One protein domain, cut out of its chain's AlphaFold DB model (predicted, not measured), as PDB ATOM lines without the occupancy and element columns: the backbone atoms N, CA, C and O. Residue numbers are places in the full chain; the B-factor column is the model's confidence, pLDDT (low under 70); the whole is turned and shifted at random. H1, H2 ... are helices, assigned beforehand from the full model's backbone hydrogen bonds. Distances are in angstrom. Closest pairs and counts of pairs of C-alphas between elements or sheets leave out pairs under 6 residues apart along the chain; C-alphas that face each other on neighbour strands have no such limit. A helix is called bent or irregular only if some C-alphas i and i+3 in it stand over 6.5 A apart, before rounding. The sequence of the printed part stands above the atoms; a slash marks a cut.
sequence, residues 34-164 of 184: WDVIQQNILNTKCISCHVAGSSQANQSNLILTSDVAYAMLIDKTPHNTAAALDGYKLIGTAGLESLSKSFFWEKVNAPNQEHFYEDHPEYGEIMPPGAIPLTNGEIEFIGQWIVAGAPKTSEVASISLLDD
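AT A GLANCE: This is residues 34 to 164 of the 184 residues of an uncharacterized protein of Bacteroidetes bacterium (UniProt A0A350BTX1). This is a compact ball of mostly short helices tied together by winding links, with H6 near its middle and H8 running beside H6 in the opposite direction. H5 packs on one end part of H8 and H9 on the other, while H1 crosses H8 and H4 and H9 lie at opposite ends of the ball. The printed part has 131 residues with nine named helices, H1 to H9 in order along the chain, and no named strand; the class is all helix. The radius of gyration of the C-alphas is 13.6 A, and the rounded outline spans 35 by 31 by 26 A.

IN THESE COORDINATES: The longest helix by residues is H1, residues 34 to 46, 14.6 A from C-alpha 34 at (-19.031, 58.106, -36.362) to C-alpha 46; it is neither bent nor irregular, but only just: C-alphas 39 and 42 are 6.4 A apart. H8, residues 136 to 147, is 16.2 A long and ends with C-alpha 147 at (-7.618, 53.413, -39.780). H7, residues 110 to 119, is 14.7 A long and irregular, with C-alphas 111 and 114 7.9 A apart. The shorter helices are H2, residues 55 to 60; H3, residues 69 to 73; H4, residues 81 to 85; H5, residues 96 to 100; H6, residues 103 to 108; and H9, residues 159 to 163, where C-alpha 163 is at (-21.809, 57.575, -53.372).

HOW THE PARTS SIT: H1 and the hub, H8, only just touch, with 3 pairs of C-alphas within 8 A; the closest, those of Ile 37 and Ile 142, are 7.2 A apart. They run opposite ways at a steep tilt of 47 degrees. H8 touches H9 with residues 137 to 141 alone, the closest C-alphas being those of Gly 137 and Leu 162, 4.7 A apart. H8 touches H5 with residues 143 to 147 alone, closest at the C-alphas of Leu 96 and Val 147, 4.5 A apart. H6 and H8 are close but not clearly touching, opposite ways at a shallow tilt of 16 degrees; the closest C-alphas, of Val 108 and Ile 139, are 7.3 A apart. H6 and H7 touch only at the corner, and only just, with 3 pairs; the closest C-alphas, of Glu 106 and Phe 116, are 6.5 A apart. H4 is close to H6 but not clearly touching, closest at the C-alphas of Ala 83 and Phe 103, 6.9 A apart. H3 is close to H1 but not clearly touching, closest at the C-alphas of Gln 38 and Ala 69, 8.0 A apart. H2 touches no helix. Every O i to N i+4 pair is within hydrogen-bond range in H2, H3, H4, H6 and H8; the counts are 6 of 9 in H1, 4 of 6 in H7, and 0 of 1 in both H5 and H9, each of which has 2 of 2 O i to N i+3 pairs within range.

THE WHOLE: The two C-alphas farthest apart, those of Leu 85 and Asp 163, are 37.2 A apart. The printed part has no cut. The links from H7 to H8, 16 residues, and from H8 to H9, 11 residues, are long. The mean pLDDT of the printed part is 97.3, and no printed residue is under 70.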
ATOM      1  N   TRP A  34     -18.235  59.013 -37.189       98.62
ATOM      2  CA  TRP A  34     -19.031  58.106 -36.362       98.62
ATOM      3  C   TRP A  34     -20.538  58.398 -36.421       98.62
ATOM      4  O   TRP A  34     -21.337  57.466 -36.483       98.62
ATOM      5  N   ASP A  35     -20.943  59.670 -36.429       98.50
ATOM      6  CA  ASP A  35     -22.361  60.030 -36.482       98.50
ATOM      7  C   ASP A  35     -22.986  59.592 -37.809       98.50
ATOM      8  O   ASP A  35     -24.126  59.125 -37.822       98.50
ATOM      9  N   VAL A  36     -22.223  59.668 -38.905       98.50
ATOM     10  CA  VAL A  36     -22.627  59.140 -40.214       98.50
ATOM     11  C   VAL A  36     -22.699  57.610 -40.188       98.50
ATOM     12  O   VAL A  36     -23.700  57.051 -40.631       98.50
ATOM     13  N   ILE A  37     -21.708  56.918 -39.608       98.81
ATOM     14  CA  ILE A  37     -21.739  55.452 -39.436       98.81
ATOM     15  C   ILE A  37     -22.992  55.032 -38.661       98.81
ATOM     16  O   ILE A  37     -23.720  54.132 -39.085       98.81
ATOM     17  N   GLN A  38     -23.287  55.695 -37.544       98.75
ATOM     18  CA  GLN A  38     -24.461  55.381 -36.741       98.75
ATOM     19  C   GLN A  38     -25.757  55.617 -37.524       98.75
ATOM     20  O   GLN A  38     -26.621  54.739 -37.550       98.75
ATOM     21  N   GLN A  39     -25.914  56.792 -38.138       98.19
ATOM     22  CA  GLN A  39     -27.165  57.207 -38.775       98.19
ATOM     23  C   GLN A  39     -27.440  56.476 -40.086       98.19
ATOM     24  O   GLN A  39     -28.569  56.037 -40.305       98.19
ATOM     25  N   ASN A  40     -26.425  56.330 -40.934       98.00
ATOM     26  CA  ASN A  40     -26.610  55.893 -42.312       98.00
ATOM     27  C   ASN A  40     -26.351  54.397 -42.491       98.00
ATOM     28  O   ASN A  40     -26.906  53.818 -43.423       98.00
ATOM     29  N   ILE A  41     -25.570  53.772 -41.600       98.50
ATOM     30  CA  ILE A  41     -25.190  52.357 -41.709       98.50
ATOM     31  C   ILE A  41     -25.802  51.530 -40.574       98.50
ATOM     32  O   ILE A  41     -26.618  50.642 -40.818       98.50
ATOM     33  N   LEU A  42     -25.463  51.811 -39.311       98.62
ATOM     34  CA  LEU A  42     -25.898  50.955 -38.200       98.62
ATOM     35  C   LEU A  42     -27.419  50.997 -38.008       98.62
ATOM     36  O   LEU A  42     -28.061  49.946 -37.899       98.62
ATOM     37  N   ASN A  43     -28.008  52.196 -38.021       98.50
ATOM     38  CA  ASN A  43     -29.450  52.375 -37.845       98.50
ATOM     39  C   ASN A  43     -30.280  51.728 -38.957       98.50
ATOM     40  O   ASN A  43     -31.399  51.285 -38.707       98.50
ATOM     41  N   THR A  44     -29.744  51.687 -40.171       97.25
ATOM     42  CA  THR A  44     -30.464  51.254 -41.370       97.25
ATOM     43  C   THR A  44     -30.277  49.762 -41.642       97.25
ATOM     44  O   THR A  44     -31.211  49.118 -42.119       97.25
ATOM     45  N   LYS A  45     -29.104  49.198 -41.317       97.62
ATOM     46  CA  LYS A  45     -28.709  47.841 -41.732       97.62
ATOM     47  C   LYS A  45     -28.413  46.873 -40.588       97.62
ATOM     48  O   LYS A  45     -28.400  45.668 -40.821       97.62
ATOM     49  N   CYS A  46     -28.204  47.352 -39.359       98.12
ATOM     50  CA  CYS A  46     -27.724  46.500 -38.262       98.12
ATOM     51  C   CYS A  46     -28.723  46.356 -37.105       98.12
ATOM     52  O   CYS A  46     -28.860  45.269 -36.542       98.12
ATOM     53  N   ILE A  47     -29.436  47.427 -36.735       97.19
ATOM     54  CA  ILE A  47     -30.279  47.448 -35.522       97.19
ATOM     55  C   ILE A  47     -31.435  46.441 -35.572       97.19
ATOM     56  O   ILE A  47     -31.823  45.931 -34.523       97.19
ATOM     57  N   SER A  48     -31.952  46.092 -36.754       95.12
ATOM     58  CA  SER A  48     -33.016  45.081 -36.888       95.12
ATOM     59  C   SER A  48     -32.656  43.741 -36.224       95.12
ATOM     60  O   SER A  48     -33.542  43.070 -35.697       95.12
ATOM     61  N   CYS A  49     -31.363  43.399 -36.187       97.19
ATOM     62  CA  CYS A  49     -30.820  42.220 -35.509       97.19
ATOM     63  C   CYS A  49     -29.999  42.560 -34.252       97.19
ATOM     64  O   CYS A  49     -29.832  41.706 -33.391       97.19
ATOM     65  N   HIS A  50     -29.476  43.781 -34.118       98.06
ATOM     66  CA  HIS A  50     -28.627  44.202 -32.995       98.06
ATOM     67  C   HIS A  50     -29.311  45.236 -32.091       98.06
ATOM     68  O   HIS A  50     -28.748  46.281 -31.759       98.06
ATOM     69  N   VAL A  51     -30.539  44.932 -31.672       98.00
ATOM     70  CA  VAL A  51     -31.317  45.711 -30.696       98.00
ATOM     71  C   VAL A  51     -31.527  44.913 -29.412       98.00
ATOM     72  O   VAL A  51     -31.588  43.680 -29.441       98.00
ATOM     73  N   ALA A  52     -31.652  45.597 -28.273       97.94
ATOM     74  CA  ALA A  52     -31.905  44.960 -26.983       97.94
ATOM     75  C   ALA A  52     -33.084  43.968 -27.050       97.94
ATOM     76  O   ALA A  52     -34.165  44.296 -27.540       97.94
ATOM     77  N   GLY A  53     -32.870  42.746 -26.553       97.06
ATOM     78  CA  GLY A  53     -33.877  41.680 -26.538       97.06
ATOM     79  C   GLY A  53     -33.961  40.834 -27.814       97.06
ATOM     80  O   GLY A  53     -34.594  39.779 -27.781       97.06
ATOM     81  N   SER A  54     -33.304  41.226 -28.909       97.56
ATOM     82  CA  SER A  54     -33.193  40.376 -30.103       97.56
ATOM     83  C   SER A  54     -32.256  39.182 -29.870       97.56
ATOM     84  O   SER A  54     -31.333  39.233 -29.052       97.56
ATOM     85  N   SER A  55     -32.486  38.087 -30.602       96.81
ATOM     86  CA  SER A  55     -31.694  36.856 -30.468       96.81
ATOM     87  C   SER A  55     -30.213  37.097 -30.773       96.81
ATOM     88  O   SER A  55     -29.342  36.694 -30.002       96.81
ATOM     89  N   GLN A  56     -29.925  37.814 -31.861       96.31
ATOM     90  CA  GLN A  56     -28.560  38.078 -32.310       96.31
ATOM     91  C   GLN A  56     -27.831  39.025 -31.352       96.31
ATOM     92  O   GLN A  56     -26.675  38.756 -31.023       96.31
ATOM     93  N   ALA A  57     -28.492  40.064 -30.822       97.81
ATOM     94  CA  ALA A  57     -27.896  40.907 -29.782       97.81
ATOM     95  C   ALA A  57     -27.578  40.118 -28.504       97.81
ATOM     96  O   ALA A  57     -26.507  40.304 -27.932       97.81
ATOM     97  N   ASN A  58     -28.458  39.205 -28.081       97.88
ATOM     98  CA  ASN A  58     -28.223  38.371 -26.899       97.88
ATOM     99  C   ASN A  58     -27.064  37.387 -27.114       97.88
ATOM    100  O   ASN A  58     -26.227  37.225 -26.232       97.88
ATOM    101  N   GLN A  59     -26.991  36.751 -28.287       96.56
ATOM    102  CA  GLN A  59     -25.934  35.792 -28.614       96.56
ATOM    103  C   GLN A  59     -24.565  36.463 -28.768       96.56
ATOM    104  O   GLN A  59     -23.554  35.909 -28.351       96.56
ATOM    105  N   SER A  60     -24.518  37.642 -29.388       97.25
ATOM    106  CA  SER A  60     -23.270  38.384 -29.612       97.25
ATOM    107  C   SER A  60     -22.887  39.304 -28.451       97.25
ATOM    108  O   SER A  60     -21.774  39.826 -28.436       97.25
ATOM    109  N   ASN A  61     -23.798  39.514 -27.496       97.94
ATOM    110  CA  ASN A  61     -23.712  40.551 -26.470       97.94
ATOM    111  C   ASN A  61     -23.408  41.946 -27.064       97.94
ATOM    112  O   ASN A  61     -22.588  42.697 -26.536       97.94
ATOM    113  N   LEU A  62     -24.046  42.273 -28.195       98.56
ATOM    114  CA  LEU A  62     -23.800  43.498 -28.957       98.56
ATOM    115  C   LEU A  62     -25.107  44.186 -29.360       98.56
ATOM    116  O   LEU A  62     -25.886  43.649 -30.150       98.56
ATOM    117  N   ILE A  63     -25.304  45.402 -28.847       98.69
ATOM    118  CA  ILE A  63     -26.405  46.301 -29.202       98.69
ATOM    119  C   ILE A  63     -25.810  47.486 -29.970       98.69
ATOM    120  O   ILE A  63     -24.830  48.089 -29.536       98.69
ATOM    121  N   LEU A  64     -26.403  47.805 -31.119       98.75
ATOM    122  CA  LEU A  64     -25.913  48.821 -32.057       98.75
ATOM    123  C   LEU A  64     -26.842  50.041 -32.159       98.75
ATOM    124  O   LEU A  64     -26.732  50.838 -33.092       98.75
ATOM    125  N   THR A  65     -27.745  50.209 -31.190       98.62
ATOM    126  CA  THR A  65     -28.571  51.413 -31.052       98.62
ATOM    127  C   THR A  65     -27.731  52.620 -30.636       98.62
ATOM    128  O   THR A  65     -26.727  52.495 -29.931       98.62
ATOM    129  N   SER A  66     -28.137  53.804 -31.100       98.12
ATOM    130  CA  SER A  66     -27.350  55.043 -31.013       98.12
ATOM    131  C   SER A  66     -26.988  55.489 -29.594       98.12
ATOM    132  O   SER A  66     -26.013  56.213 -29.408       98.12
ATOM    133  N   ASP A  67     -27.733  55.043 -28.589       97.88
ATOM    134  CA  ASP A  67     -27.485  55.321 -27.178       97.88
ATOM    135  C   ASP A  67     -26.258  54.579 -26.616       97.88
ATOM    136  O   ASP A  67     -25.620  55.084 -25.690       97.88
ATOM    137  N   VAL A  68     -25.890  53.420 -27.179       98.56
ATOM    138  CA  VAL A  68     -24.843  52.543 -26.613       98.56
ATOM    139  C   VAL A  68     -23.785  52.049 -27.603       98.56
ATOM    140  O   VAL A  68     -22.699  51.668 -27.160       98.56
ATOM    141  N   ALA A  69     -24.034  52.087 -28.916       98.69
ATOM    142  CA  ALA A  69     -23.220  51.395 -29.923       98.69
ATOM    143  C   ALA A  69     -21.715  51.697 -29.842       98.69
ATOM    144  O   ALA A  69     -20.909  50.772 -29.768       98.69
ATOM    145  N   TYR A  70     -21.321  52.977 -29.775       98.81
ATOM    146  CA  TYR A  70     -19.902  53.357 -29.687       98.81
ATOM    147  C   TYR A  70     -19.228  52.713 -28.468       98.81
ATOM    148  O   TYR A  70     -18.158  52.119 -28.565       98.81
ATOM    149  N   ALA A  71     -19.881  52.782 -27.305       98.62
ATOM    150  CA  ALA A  71     -19.340  52.225 -26.069       98.62
ATOM    151  C   ALA A  71     -19.301  50.689 -26.077       98.62
ATOM    152  O   ALA A  71     -18.516  50.105 -25.330       98.62
ATOM    153  N   MET A  72     -20.135  50.036 -26.888       98.56
ATOM    154  CA  MET A  72     -20.146  48.583 -27.045       98.56
ATOM    155  C   MET A  72     -19.154  48.071 -28.092       98.56
ATOM    156  O   MET A  72     -18.736  46.925 -27.989       98.56
ATOM    157  N   LEU A  73     -18.754  48.893 -29.063       98.75
ATOM    158  CA  LEU A  73     -17.814  48.502 -30.117       98.75
ATOM    159  C   LEU A  73     -16.354  48.770 -29.743       98.75
ATOM    160  O   LEU A  73     -15.486  47.926 -29.964       98.75
ATOM    161  N   ILE A  74     -16.069  49.944 -29.185       98.62
ATOM    162  CA  ILE A  74     -14.693  50.435 -29.086       98.62
ATOM    163  C   ILE A  74     -13.930  49.743 -27.952       98.62
ATOM    164  O   ILE A  74     -14.354  49.740 -26.792       98.62
ATOM    165  N   ASP A  75     -12.800  49.131 -28.315       98.44
ATOM    166  CA  ASP A  75     -11.850  48.400 -27.467       98.44
ATOM    167  C   ASP A  75     -12.458  47.254 -26.635       98.44
ATOM    168  O   ASP A  75     -11.836  46.710 -25.706       98.44
ATOM    169  N   LYS A  76     -13.670  46.819 -26.993       98.69
ATOM    170  CA  LYS A  76     -14.349  45.684 -26.365       98.69
ATOM    171  C   LYS A  76     -13.852  44.365 -26.928       98.69
ATOM    172  O   LYS A  76     -13.585  44.241 -28.115       98.69
ATOM    173  N   THR A  77     -13.727  43.370 -26.061       98.62
ATOM    174  CA  THR A  77     -13.440  41.999 -26.485       98.62
ATOM    175  C   THR A  77     -14.720  41.382 -27.067       98.62
ATOM    176  O   THR A  77     -15.770  41.515 -26.430       98.62
ATOM    177  N   PRO A  78     -14.672  40.730 -28.244       98.56
ATOM    178  CA  PRO A  78     -15.825  40.037 -28.812       98.56
ATOM    179  C   PRO A  78     -16.358  38.950 -27.873       98.56
ATOM    180  O   PRO A  78     -15.596  38.326 -27.141       98.56
ATOM    181  N   HIS A  79     -17.665  38.684 -27.921       98.38
ATOM    182  CA  HIS A  79     -18.246  37.554 -27.185       98.38
ATOM    183  C   HIS A  79     -17.931  36.197 -27.835       98.38
ATOM    184  O   HIS A  79     -17.994  35.166 -27.172       98.38
ATOM    185  N   ASN A  80     -17.579  36.185 -29.126       98.50
ATOM    186  CA  ASN A  80     -17.082  34.986 -29.790       98.50
ATOM    187  C   ASN A  80     -15.748  34.564 -29.146       98.50
ATOM    188  O   ASN A  80     -14.768  35.307 -29.199       98.50
ATOM    189  N   THR A  81     -15.726  33.378 -28.533       98.31
ATOM    190  CA  THR A  81     -14.567  32.883 -27.779       98.31
ATOM    191  C   THR A  81     -13.330  32.691 -28.653       98.31
ATOM    192  O   THR A  81     -12.242  33.015 -28.191       98.31
ATOM    193  N   ALA A  82     -13.475  32.208 -29.891       98.38
ATOM    194  CA  ALA A  82     -12.342  32.014 -30.798       98.38
ATOM    195  C   ALA A  82     -11.674  33.360 -31.119       98.38
ATOM    196  O   ALA A  82     -10.508  33.564 -30.796       98.38
ATOM    197  N   ALA A  83     -12.455  34.343 -31.580       98.38
ATOM    198  CA  ALA A  83     -11.949  35.688 -31.855       98.38
ATOM    199  C   ALA A  83     -11.335  36.361 -30.614       98.38
ATOM    200  O   ALA A  83     -10.314  37.046 -30.701       98.38
ATOM    201  N   ALA A  84     -11.932  36.155 -29.435       98.50
ATOM    202  CA  ALA A  84     -11.386  36.658 -28.180       98.50
ATOM    203  C   ALA A  84     -10.028  36.019 -27.827       98.50
ATOM    204  O   ALA A  84      -9.126  36.728 -27.378       98.50
ATOM    205  N   LEU A  85      -9.875  34.705 -28.028       98.38
ATOM    206  CA  LEU A  85      -8.619  33.979 -27.801       98.38
ATOM    207  C   LEU A  85      -7.533  34.379 -28.807       98.38
ATOM    208  O   LEU A  85      -6.371  34.493 -28.423       98.38
ATOM    209  N   ASP A  86      -7.920  34.704 -30.040       97.94
ATOM    210  CA  ASP A  86      -7.029  35.220 -31.090       97.94
ATOM    211  C   ASP A  86      -6.634  36.698 -30.893       97.94
ATOM    212  O   ASP A  86      -5.908  37.296 -31.706       97.94
ATOM    213  N   GLY A  87      -7.106  37.303 -29.799       97.56
ATOM    214  CA  GLY A  87      -6.746  38.646 -29.365       97.56
ATOM    215  C   GLY A  87      -7.472  39.765 -30.106       97.56
ATOM    216  O   GLY A  87      -7.009  40.905 -30.065       97.56
ATOM    217  N   TYR A  88      -8.589  39.479 -30.779       98.25
ATOM    218  CA  TYR A  88      -9.360  40.510 -31.467       98.25
ATOM    219  C   TYR A  88     -10.073  41.444 -30.487       98.25
ATOM    220  O   TYR A  88     -10.484  41.076 -29.379       98.25
ATOM    221  N   LYS A  89     -10.282  42.674 -30.949       98.62
ATOM    222  CA  LYS A  89     -11.267  43.611 -30.406       98.62
ATOM    223  C   LYS A  89     -12.463  43.673 -31.343       98.62
ATOM    224  O   LYS A  89     -12.345  43.314 -32.506       98.62
ATOM    225  N   LEU A  90     -13.617  44.137 -30.869       98.62
ATOM    226  CA  LEU A  90     -14.727  44.474 -31.756       98.62
ATOM    227  C   LEU A  90     -14.252  45.550 -32.738       98.62
ATOM    228  O   LEU A  90     -14.188  45.276 -33.932       98.62
ATOM    229  N   ILE A  91     -13.793  46.700 -32.242       98.75
ATOM    230  CA  ILE A  91     -13.072  47.719 -33.020       98.75
ATOM    231  C   ILE A  91     -11.942  48.283 -32.154       98.75
ATOM    232  O   ILE A  91     -12.186  48.642 -31.004       98.75
ATOM    233  N   GLY A  92     -10.717  48.334 -32.681       98.31
ATOM    234  CA  GLY A  92      -9.574  48.965 -32.011       98.31
ATOM    235  C   GLY A  92      -9.377  50.430 -32.418       98.31
ATOM    236  O   GLY A  92      -9.988  50.907 -33.372       98.31
ATOM    237  N   THR A  93      -8.494  51.131 -31.705       98.06
ATOM    238  CA  THR A  93      -8.182  52.561 -31.922       98.06
ATOM    239  C   THR A  93      -6.726  52.836 -32.332       98.06
ATOM    240  O   THR A  93      -6.340  53.982 -32.553       98.06
ATOM    241  N   ALA A  94      -5.906  51.796 -32.502       97.44
ATOM    242  CA  ALA A  94      -4.491  51.851 -32.896       97.44
ATOM    243  C   ALA A  94      -4.264  52.053 -34.415       97.44
ATOM    244  O   ALA A  94      -3.302  51.547 -34.992       97.44
ATOM    245  N   GLY A  95      -5.175  52.760 -35.084       95.38
ATOM    246  CA  GLY A  95      -5.117  53.039 -36.518       95.38
ATOM    247  C   GLY A  95      -5.102  51.782 -37.392       95.38
ATOM    248  O   GLY A  95      -5.908  50.877 -37.189       95.38
ATOM    249  N   LEU A  96      -4.184  51.704 -38.365       94.75
ATOM    250  CA  LEU A  96      -4.127  50.600 -39.336       94.75
ATOM    251  C   LEU A  96      -4.059  49.207 -38.682       94.75
ATOM    252  O   LEU A  96      -4.702  48.278 -39.164       94.75
ATOM    253  N   GLU A  97      -3.346  49.062 -37.559       95.12
ATOM    254  CA  GLU A  97      -3.275  47.784 -36.829       95.12
ATOM    255  C   GLU A  97      -4.659  47.310 -36.366       95.12
ATOM    256  O   GLU A  97      -4.950  46.112 -36.373       95.12
ATOM    257  N   SER A  98      -5.542  48.253 -36.022       96.38
ATOM    258  CA  SER A  98      -6.895  47.938 -35.558       96.38
ATOM    259  C   SER A  98      -7.772  47.343 -36.643       96.38
ATOM    260  O   SER A  98      -8.680  46.595 -36.301       96.38
ATOM    261  N   LEU A  99      -7.487  47.607 -37.921       94.81
ATOM    262  CA  LEU A  99      -8.216  46.991 -39.025       94.81
ATOM    263  C   LEU A  99      -7.986  45.471 -39.035       94.81
ATOM    264  O   LEU A  99      -8.940  44.703 -39.018       94.81
ATOM    265  N   SER A 100      -6.722  45.045 -38.933       93.50
ATOM    266  CA  SER A 100      -6.321  43.624 -38.937       93.50
ATOM    267  C   SER A 100      -6.719  42.835 -37.682       93.50
ATOM    268  O   SER A 100      -6.634  41.610 -37.656       93.50
ATOM    269  N   LYS A 101      -7.112  43.532 -36.607       95.75
ATOM    270  CA  LYS A 101      -7.532  42.940 -35.327       95.75
ATOM    271  C   LYS A 101      -8.923  43.408 -34.887       95.75
ATOM    272  O   LYS A 101      -9.240  43.380 -33.693       95.75
ATOM    273  N   SER A 102      -9.766  43.797 -35.847       98.25
ATOM    274  CA  SER A 102     -11.169  44.156 -35.624       98.25
ATOM    275  C   SER A 102     -12.096  43.026 -36.061       98.25
ATOM    276  O   SER A 102     -12.271  42.746 -37.239       98.25
ATOM    277  N   PHE A 103     -12.760  42.413 -35.087       98.56
ATOM    278  CA  PHE A 103     -13.773  41.398 -35.337       98.56
ATOM    279  C   PHE A 103     -14.994  41.992 -36.039       98.56
ATOM    280  O   PHE A 103     -15.598  41.331 -36.867       98.56
ATOM    281  N   PHE A 104     -15.366  43.244 -35.753       98.56
ATOM    282  CA  PHE A 104     -16.422  43.916 -36.512       98.56
ATOM    283  C   PHE A 104     -16.053  44.015 -37.998       98.56
ATOM    284  O   PHE A 104     -16.889  43.698 -38.840       98.56
ATOM    285  N   TRP A 105     -14.808  44.395 -38.311       98.38
ATOM    286  CA  TRP A 105     -14.310  44.495 -39.682       98.38
ATOM    287  C   TRP A 105     -14.364  43.155 -40.421       98.38
ATOM    288  O   TRP A 105     -14.966  43.089 -41.491       98.38
ATOM    289  N   GLU A 106     -13.849  42.082 -39.808       97.69
ATOM    290  CA  GLU A 106     -13.934  40.717 -40.356       97.69
ATOM    291  C   GLU A 106     -15.374  40.322 -40.706       97.69
ATOM    292  O   GLU A 106     -15.637  39.658 -41.704       97.69
ATOM    293  N   LYS A 107     -16.336  40.770 -39.895       97.81
ATOM    294  CA  LYS A 107     -17.743  40.408 -40.056       97.81
ATOM    295  C   LYS A 107     -18.463  41.219 -41.127       97.81
ATOM    296  O   LYS A 107     -19.485  40.737 -41.591       97.81
ATOM    297  N   VAL A 108     -18.013  42.417 -41.504       97.88
ATOM    298  CA  VAL A 108     -18.736  43.277 -42.471       97.88
ATOM    299  C   VAL A 108     -18.036  43.409 -43.823       97.88
ATOM    300  O   VAL A 108     -18.666  43.817 -44.798       97.88
ATOM    301  N   ASN A 109     -16.750  43.063 -43.903       97.12
ATOM    302  CA  ASN A 109     -15.947  43.188 -45.114       97.12
ATOM    303  C   ASN A 109     -16.218  42.030 -46.092       97.12
ATOM    304  O   ASN A 109     -15.433  41.090 -46.199       97.12
ATOM    305  N   ALA A 110     -17.342  42.098 -46.814       95.62
ATOM    306  CA  ALA A 110     -17.760  41.087 -47.795       95.62
ATOM    307  C   ALA A 110     -16.700  40.710 -48.854       95.62
ATOM    308  O   ALA A 110     -16.576  39.517 -49.150       95.62
ATOM    309  N   PRO A 111     -15.897  41.652 -49.385       94.88
ATOM    310  CA  PRO A 111     -14.752  41.315 -50.229       94.88
ATOM    311  C   PRO A 111     -13.733  40.355 -49.600       94.88
ATOM    312  O   PRO A 111     -13.059  39.638 -50.330       94.88
ATOM    313  N   ASN A 112     -13.630  40.309 -48.269       94.50
ATOM    314  CA  ASN A 112     -12.686  39.463 -47.533       94.50
ATOM    315  C   ASN A 112     -13.291  38.121 -47.077       94.50
ATOM    316  O   ASN A 112     -12.735  37.458 -46.204       94.50
ATOM    317  N   GLN A 113     -14.442  37.714 -47.624       93.81
ATOM    318  CA  GLN A 113     -15.153  36.526 -47.136       93.81
ATOM    319  C   GLN A 113     -14.363  35.214 -47.286       93.81
ATOM    320  O   GLN A 113     -14.532  34.319 -46.468       93.81
ATOM    321  N   GLU A 114     -13.515  35.082 -48.312       93.12
ATOM    322  CA  GLU A 114     -12.693  33.879 -48.515       93.12
ATOM    323  C   GLU A 114     -11.731  33.700 -47.335       93.12
ATOM    324  O   GLU A 114     -11.805  32.691 -46.641       93.12
ATOM    325  N   HIS A 115     -10.959  34.743 -47.008       93.31
ATOM    326  CA  HIS A 115     -10.130  34.790 -45.799       93.31
ATOM    327  C   HIS A 115     -10.946  34.511 -44.533       93.31
ATOM    328  O   HIS A 115     -10.538  33.707 -43.700       93.31
ATOM    329  N   PHE A 116     -12.113  35.148 -44.395       95.62
ATOM    330  CA  PHE A 116     -12.968  34.972 -43.225       95.62
ATOM    331  C   PHE A 116     -13.331  33.498 -42.984       95.62
ATOM    332  O   PHE A 116     -13.209  33.008 -41.862       95.62
ATOM    333  N   TYR A 117     -13.765  32.784 -44.026       95.56
ATOM    334  CA  TYR A 117     -14.209  31.397 -43.894       95.56
ATOM    335  C   TYR A 117     -13.060  30.386 -43.855       95.56
ATOM    336  O   TYR A 117     -13.188  29.364 -43.177       95.56
ATOM    337  N   GLU A 118     -11.962  30.644 -44.564       95.75
ATOM    338  CA  GLU A 118     -10.808  29.741 -44.594       95.75
ATOM    339  C   GLU A 118      -9.988  29.810 -43.306       95.75
ATOM    340  O   GLU A 118      -9.672  28.770 -42.721       95.75
ATOM    341  N   ASP A 119      -9.690  31.022 -42.831       96.00
ATOM    342  CA  ASP A 119      -8.790  31.216 -41.695       96.00
ATOM    343  C   ASP A 119      -9.532  31.186 -40.352       96.00
ATOM    344  O   ASP A 119      -8.945  30.801 -39.337       96.00
ATOM    345  N   HIS A 120     -10.830  31.527 -40.332       96.00
ATOM    346  CA  HIS A 120     -11.598  31.699 -39.092       96.00
ATOM    347  C   HIS A 120     -12.924  30.915 -39.057       96.00
ATOM    348  O   HIS A 120     -13.988  31.493 -38.801       96.00
ATOM    349  N   PRO A 121     -12.913  29.574 -39.207       95.31
ATOM    350  CA  PRO A 121     -14.137  28.762 -39.283       95.31
ATOM    351  C   PRO A 121     -15.035  28.852 -38.033       95.31
ATOM    352  O   PRO A 121     -16.221  28.528 -38.079       95.31
ATOM    353  N   GLU A 122     -14.491  29.301 -36.900       97.50
ATOM    354  CA  GLU A 122     -15.203  29.433 -35.624       97.50
ATOM    355  C   GLU A 122     -15.804  30.837 -35.399       97.50
ATOM    356  O   GLU A 122     -16.456  31.087 -34.379       97.50
ATOM    357  N   TYR A 123     -15.631  31.775 -36.340       97.00
ATOM    358  CA  TYR A 123     -16.116  33.159 -36.202       97.00
ATOM    359  C   TYR A 123     -17.604  33.313 -36.558       97.00
ATOM    360  O   TYR A 123     -18.206  34.375 -36.336       97.00
ATOM    361  N   GLY A 124     -18.239  32.239 -37.035       95.88
ATOM    362  CA  GLY A 124     -19.637  32.204 -37.457       95.88
ATOM    363  C   GLY A 124     -19.797  32.708 -38.888       95.88
ATOM    364  O   GLY A 124     -18.966  32.420 -39.730       95.88
ATOM    365  N   GLU A 125     -20.857  33.471 -39.155       95.62
ATOM    366  CA  GLU A 125     -21.181  33.940 -40.514       95.62
ATOM    367  C   GLU A 125     -20.821  35.402 -40.748       95.62
ATOM    368  O   GLU A 125     -20.899  36.210 -39.818       95.62
ATOM    369  N   ILE A 126     -20.518  35.770 -41.989       95.75
ATOM    370  CA  ILE A 126     -20.430  37.180 -42.364       95.75
ATOM    371  C   ILE A 126     -21.778  37.893 -42.143       95.75
ATOM    372  O   ILE A 126     -22.849  37.281 -42.169       95.75
ATOM    373  N   MET A 127     -21.728  39.193 -41.865       96.75
ATOM    374  CA  MET A 127     -22.890  40.017 -41.557       96.75
ATOM    375  C   MET A 127     -23.316  40.862 -42.769       96.75
ATOM    376  O   MET A 127     -22.469  41.484 -43.408       96.75
ATOM    377  N   PRO A 128     -24.630  40.968 -43.033       95.62
ATOM    378  CA  PRO A 128     -25.715  40.237 -42.378       95.62
ATOM    379  C   PRO A 128     -25.869  38.804 -42.946       95.62
ATOM    380  O   PRO A 128     -25.782  38.621 -44.161       95.62
ATOM    381  N   PRO A 129     -26.169  37.776 -42.125       93.12
ATOM    382  CA  PRO A 129     -26.258  36.402 -42.609       93.12
ATOM    383  C   PRO A 129     -27.452  36.235 -43.555       93.12
ATOM    384  O   PRO A 129     -28.592  36.516 -43.180       93.12
ATOM    385  N   GLY A 130     -27.195  35.770 -44.780       88.38
ATOM    386  CA  GLY A 130     -28.236  35.519 -45.785       88.38
ATOM    387  C   GLY A 130     -28.957  36.771 -46.301       88.38
ATOM    388  O   GLY A 130     -30.023  36.647 -46.905       88.38
ATOM    389  N   ALA A 131     -28.408  37.962 -46.065       89.56
ATOM    390  CA  ALA A 131     -28.952  39.227 -46.545       89.56
ATOM    391  C   ALA A 131     -27.885  40.031 -47.306       89.56
ATOM    392  O   ALA A 131     -26.759  39.580 -47.501       89.56
ATOM    393  N   ILE A 132     -28.275  41.201 -47.810       93.12
ATOM    394  CA  ILE A 132     -27.414  42.044 -48.643       93.12
ATOM    395  C   ILE A 132     -26.290  42.638 -47.769       93.12
ATOM    396  O   ILE A 132     -26.613  43.218 -46.726       93.12
ATOM    397  N   PRO A 133     -25.006  42.512 -48.162       95.88
ATOM    398  CA  PRO A 133     -23.887  43.094 -47.422       95.88
ATOM    399  C   PRO A 133     -23.895  44.626 -47.480       95.88
ATOM    400  O   PRO A 133     -24.727  45.252 -48.141       95.88
ATOM    401  N   LEU A 134     -22.943  45.239 -46.779       98.19
ATOM    402  CA  LEU A 134     -22.635  46.650 -46.988       98.19
ATOM    403  C   LEU A 134     -22.166  46.895 -48.434       98.19
ATOM    404  O   LEU A 134     -21.624  45.993 -49.081       98.19
ATOM    405  N   THR A 135     -22.389  48.108 -48.939       98.44
ATOM    406  CA  THR A 135     -21.819  48.533 -50.226       98.44
ATOM    407  C   THR A 135     -20.307  48.705 -50.093       98.44
ATOM    408  O   THR A 135     -19.779  48.869 -48.991       98.44
ATOM    409  N   ASN A 136     -19.595  48.703 -51.218       98.25
ATOM    410  CA  ASN A 136     -18.157  48.961 -51.237       98.25
ATOM    411  C   ASN A 136     -17.837  50.350 -50.654       98.25
ATOM    412  O   ASN A 136     -16.888  50.481 -49.880       98.25
ATOM    413  N   GLY A 137     -18.684  51.352 -50.921       98.62
ATOM    414  CA  GLY A 137     -18.579  52.682 -50.323       98.62
ATOM    415  C   GLY A 137     -18.741  52.695 -48.800       98.62
ATOM    416  O   GLY A 137     -17.953  53.323 -48.095       98.62
ATOM    417  N   GLU A 138     -19.725  51.966 -48.264       98.81
ATOM    418  CA  GLU A 138     -19.935  51.830 -46.815       98.81
ATOM    419  C   GLU A 138     -18.764  51.112 -46.124       98.81
ATOM    420  O   GLU A 138     -18.349  51.515 -45.034       98.81
ATOM    421  N   ILE A 139     -18.214  50.072 -46.762       98.62
ATOM    422  CA  ILE A 139     -17.044  49.333 -46.271       98.62
ATOM    423  C   ILE A 139     -15.818  50.249 -46.229       98.62
ATOM    424  O   ILE A 139     -15.165  50.335 -45.189       98.62
ATOM    425  N   GLU A 140     -15.529  50.977 -47.307       98.56
ATOM    426  CA  GLU A 140     -14.399  51.912 -47.362       98.56
ATOM    427  C   GLU A 140     -14.552  53.044 -46.335       98.56
ATOM    428  O   GLU A 140     -13.602  53.380 -45.626       98.56
ATOM    429  N   PHE A 141     -15.764  53.589 -46.176       98.81
ATOM    430  CA  PHE A 141     -16.052  54.634 -45.191       98.81
ATOM    431  C   PHE A 141     -15.764  54.172 -43.753       98.81
ATOM    432  O   PHE A 141     -15.116  54.884 -42.979       98.81
ATOM    433  N   ILE A 142     -16.192  52.955 -43.395       98.81
ATOM    434  CA  ILE A 142     -15.876  52.334 -42.100       98.81
ATOM    435  C   ILE A 142     -14.373  52.056 -41.982       98.81
ATOM    436  O   ILE A 142     -13.786  52.320 -40.932       98.81
ATOM    437  N   GLY A 143     -13.745  51.545 -43.042       98.56
ATOM    438  CA  GLY A 143     -12.320  51.229 -43.072       98.56
ATOM    439  C   GLY A 143     -11.459  52.453 -42.765       98.56
ATOM    440  O   GLY A 143     -10.630  52.409 -41.856       98.56
ATOM    441  N   GLN A 144     -11.716  53.580 -43.437       98.69
ATOM    442  CA  GLN A 144     -11.013  54.842 -43.178       98.69
ATOM    443  C   GLN A 144     -11.225  55.342 -41.746       98.69
ATOM    444  O   GLN A 144     -10.272  55.776 -41.097       98.69
ATOM    445  N   TRP A 145     -12.441  55.218 -41.210       98.75
ATOM    446  CA  TRP A 145     -12.721  55.572 -39.820       98.75
ATOM    447  C   TRP A 145     -11.924  54.728 -38.816       98.75
ATOM    448  O   TRP A 145     -11.355  55.282 -37.874       98.75
ATOM    449  N   ILE A 146     -11.825  53.409 -39.026       98.69
ATOM    450  CA  ILE A 146     -11.019  52.514 -38.178       98.69
ATOM    451  C   ILE A 146      -9.531  52.861 -38.296       98.69
ATOM    452  O   ILE A 146      -8.851  53.014 -37.280       98.69
ATOM    453  N   VAL A 147      -9.025  53.055 -39.520       98.56
ATOM    454  CA  VAL A 147      -7.618  53.413 -39.780       98.56
ATOM    455  C   VAL A 147      -7.241  54.758 -39.148       98.56
ATOM    456  O   VAL A 147      -6.104  54.933 -38.712       98.56
ATOM    457  N   ALA A 148      -8.191  55.684 -39.023       98.38
ATOM    458  CA  ALA A 148      -8.010  56.958 -38.330       98.38
ATOM    459  C   ALA A 148      -8.126  56.867 -36.792       98.38
ATOM    460  O   ALA A 148      -8.080  57.891 -36.108       98.38
ATOM    461  N   GLY A 149      -8.273  55.662 -36.231       98.19
ATOM    462  CA  GLY A 149      -8.355  55.429 -34.788       98.19
ATOM    463  C   GLY A 149      -9.770  55.516 -34.212       98.19
ATOM    464  O   GLY A 149      -9.927  55.759 -33.017       98.19
ATOM    465  N   ALA A 150     -10.794  55.329 -35.048       98.50
ATOM    466  CA  ALA A 150     -12.204  55.264 -34.665       98.50
ATOM    467  C   ALA A 150     -12.697  56.437 -33.774       98.50
ATOM    468  O   ALA A 150     -13.354  56.217 -32.742       98.50
ATOM    469  N   PRO A 151     -12.399  57.708 -34.121       98.44
ATOM    470  CA  PRO A 151     -12.766  58.845 -33.284       98.44
ATOM    471  C   PRO A 151     -14.284  59.018 -33.204       98.44
ATOM    472  O   PRO A 151     -15.009  58.833 -34.182       98.44
ATOM    473  N   LYS A 152     -14.770  59.427 -32.026       98.12
ATOM    474  CA  LYS A 152     -16.200  59.673 -31.797       98.12
ATOM    475  C   LYS A 152     -16.698  60.990 -32.396       98.12
ATOM    476  O   LYS A 152     -17.857  61.079 -32.769       98.12
ATOM    477  N   THR A 153     -15.850  62.019 -32.427       96.81
ATOM    478  CA  THR A 153     -16.275  63.417 -32.647       96.81
ATOM    479  C   THR A 153     -15.563  64.111 -33.805       96.81
ATOM    480  O   THR A 153     -15.737  65.310 -33.983       96.81
ATOM    481  N   SER A 154     -14.728  63.400 -34.561       96.69
ATOM    482  CA  SER A 154     -13.965  63.973 -35.674       96.69
ATOM    483  C   SER A 154     -14.452  63.416 -37.002       96.69
ATOM    484  O   SER A 154     -14.817  62.242 -37.100       96.69
ATOM    485  N   GLU A 155     -14.436  64.261 -38.025       97.69
ATOM    486  CA  GLU A 155     -14.542  63.834 -39.414       97.69
ATOM    487  C   GLU A 155     -13.171  63.334 -39.885       97.69
ATOM    488  O   GLU A 155     -12.170  64.044 -39.788       97.69
ATOM    489  N   VAL A 156     -13.119  62.084 -40.334       98.00
ATOM    490  CA  VAL A 156     -11.896  61.395 -40.775       98.00
ATOM    491  C   VAL A 156     -12.082  60.584 -42.058       98.00
ATOM    492  O   VAL A 156     -11.104  60.075 -42.594       98.00
ATOM    493  N   ALA A 157     -13.314  60.478 -42.557       97.88
ATOM    494  CA  ALA A 157     -13.649  59.846 -43.827       97.88
ATOM    495  C   ALA A 157     -14.625  60.743 -44.598       97.88
ATOM    496  O   ALA A 157     -15.562  61.285 -44.006       97.88
ATOM    497  N   SER A 158     -14.405  60.881 -45.906       97.69
ATOM    498  CA  SER A 158     -15.251  61.707 -46.778       97.69
ATOM    499  C   SER A 158     -16.615  61.062 -46.983       97.69
ATOM    500  O   SER A 158     -16.699  59.898 -47.376       97.69
ATOM    501  N   ILE A 159     -17.695  61.829 -46.812       96.75
ATOM    502  CA  ILE A 159     -19.056  61.326 -47.048       96.75
ATOM    503  C   ILE A 159     -19.303  60.920 -48.509       96.75
ATOM    504  O   ILE A 159     -20.141  60.060 -48.759       96.75
ATOM    505  N   SER A 160     -18.527  61.456 -49.460       97.44
ATOM    506  CA  SER A 160     -18.597  61.080 -50.881       97.44
ATOM    507  C   SER A 160     -18.242  59.614 -51.146       97.44
ATOM    508  O   SER A 160     -18.516  59.103 -52.224       97.44
ATOM    509  N   LEU A 161     -17.609  58.916 -50.193       98.31
ATOM    510  CA  LEU A 161     -17.380  57.472 -50.309       98.31
ATOM    511  C   LEU A 161     -18.700  56.698 -50.356       98.31
ATOM    512  O   LEU A 161     -18.775  55.663 -51.005       98.31
ATOM    513  N   LEU A 162     -19.750  57.222 -49.718       98.12
ATOM    514  CA  LEU A 162     -21.075  56.604 -49.710       98.12
ATOM    515  C   LEU A 162     -21.816  56.742 -51.049       98.12
ATOM    516  O   LEU A 162     -22.868  56.129 -51.208       98.12
ATOM    517  N   ASP A 163     -21.277  57.509 -52.006       98.19
ATOM    518  CA  ASP A 163     -21.809  57.575 -53.372       98.19
ATOM    519  C   ASP A 163     -21.549  56.269 -54.150       98.19
ATOM    520  O   ASP A 163     -22.212  56.008 -55.153       98.19
ATOM    521  N   ASP A 164     -20.601  55.438 -53.694       98.31
ATOM    522  CA  ASP A 164     -20.416  54.080 -54.204       98.31
ATOM    523  C   ASP A 164     -21.426  53.114 -53.556       98.31
ATOM    524  O   ASP A 164     -21.218  52.551 -52.471       98.31
TER     525      ASP A 164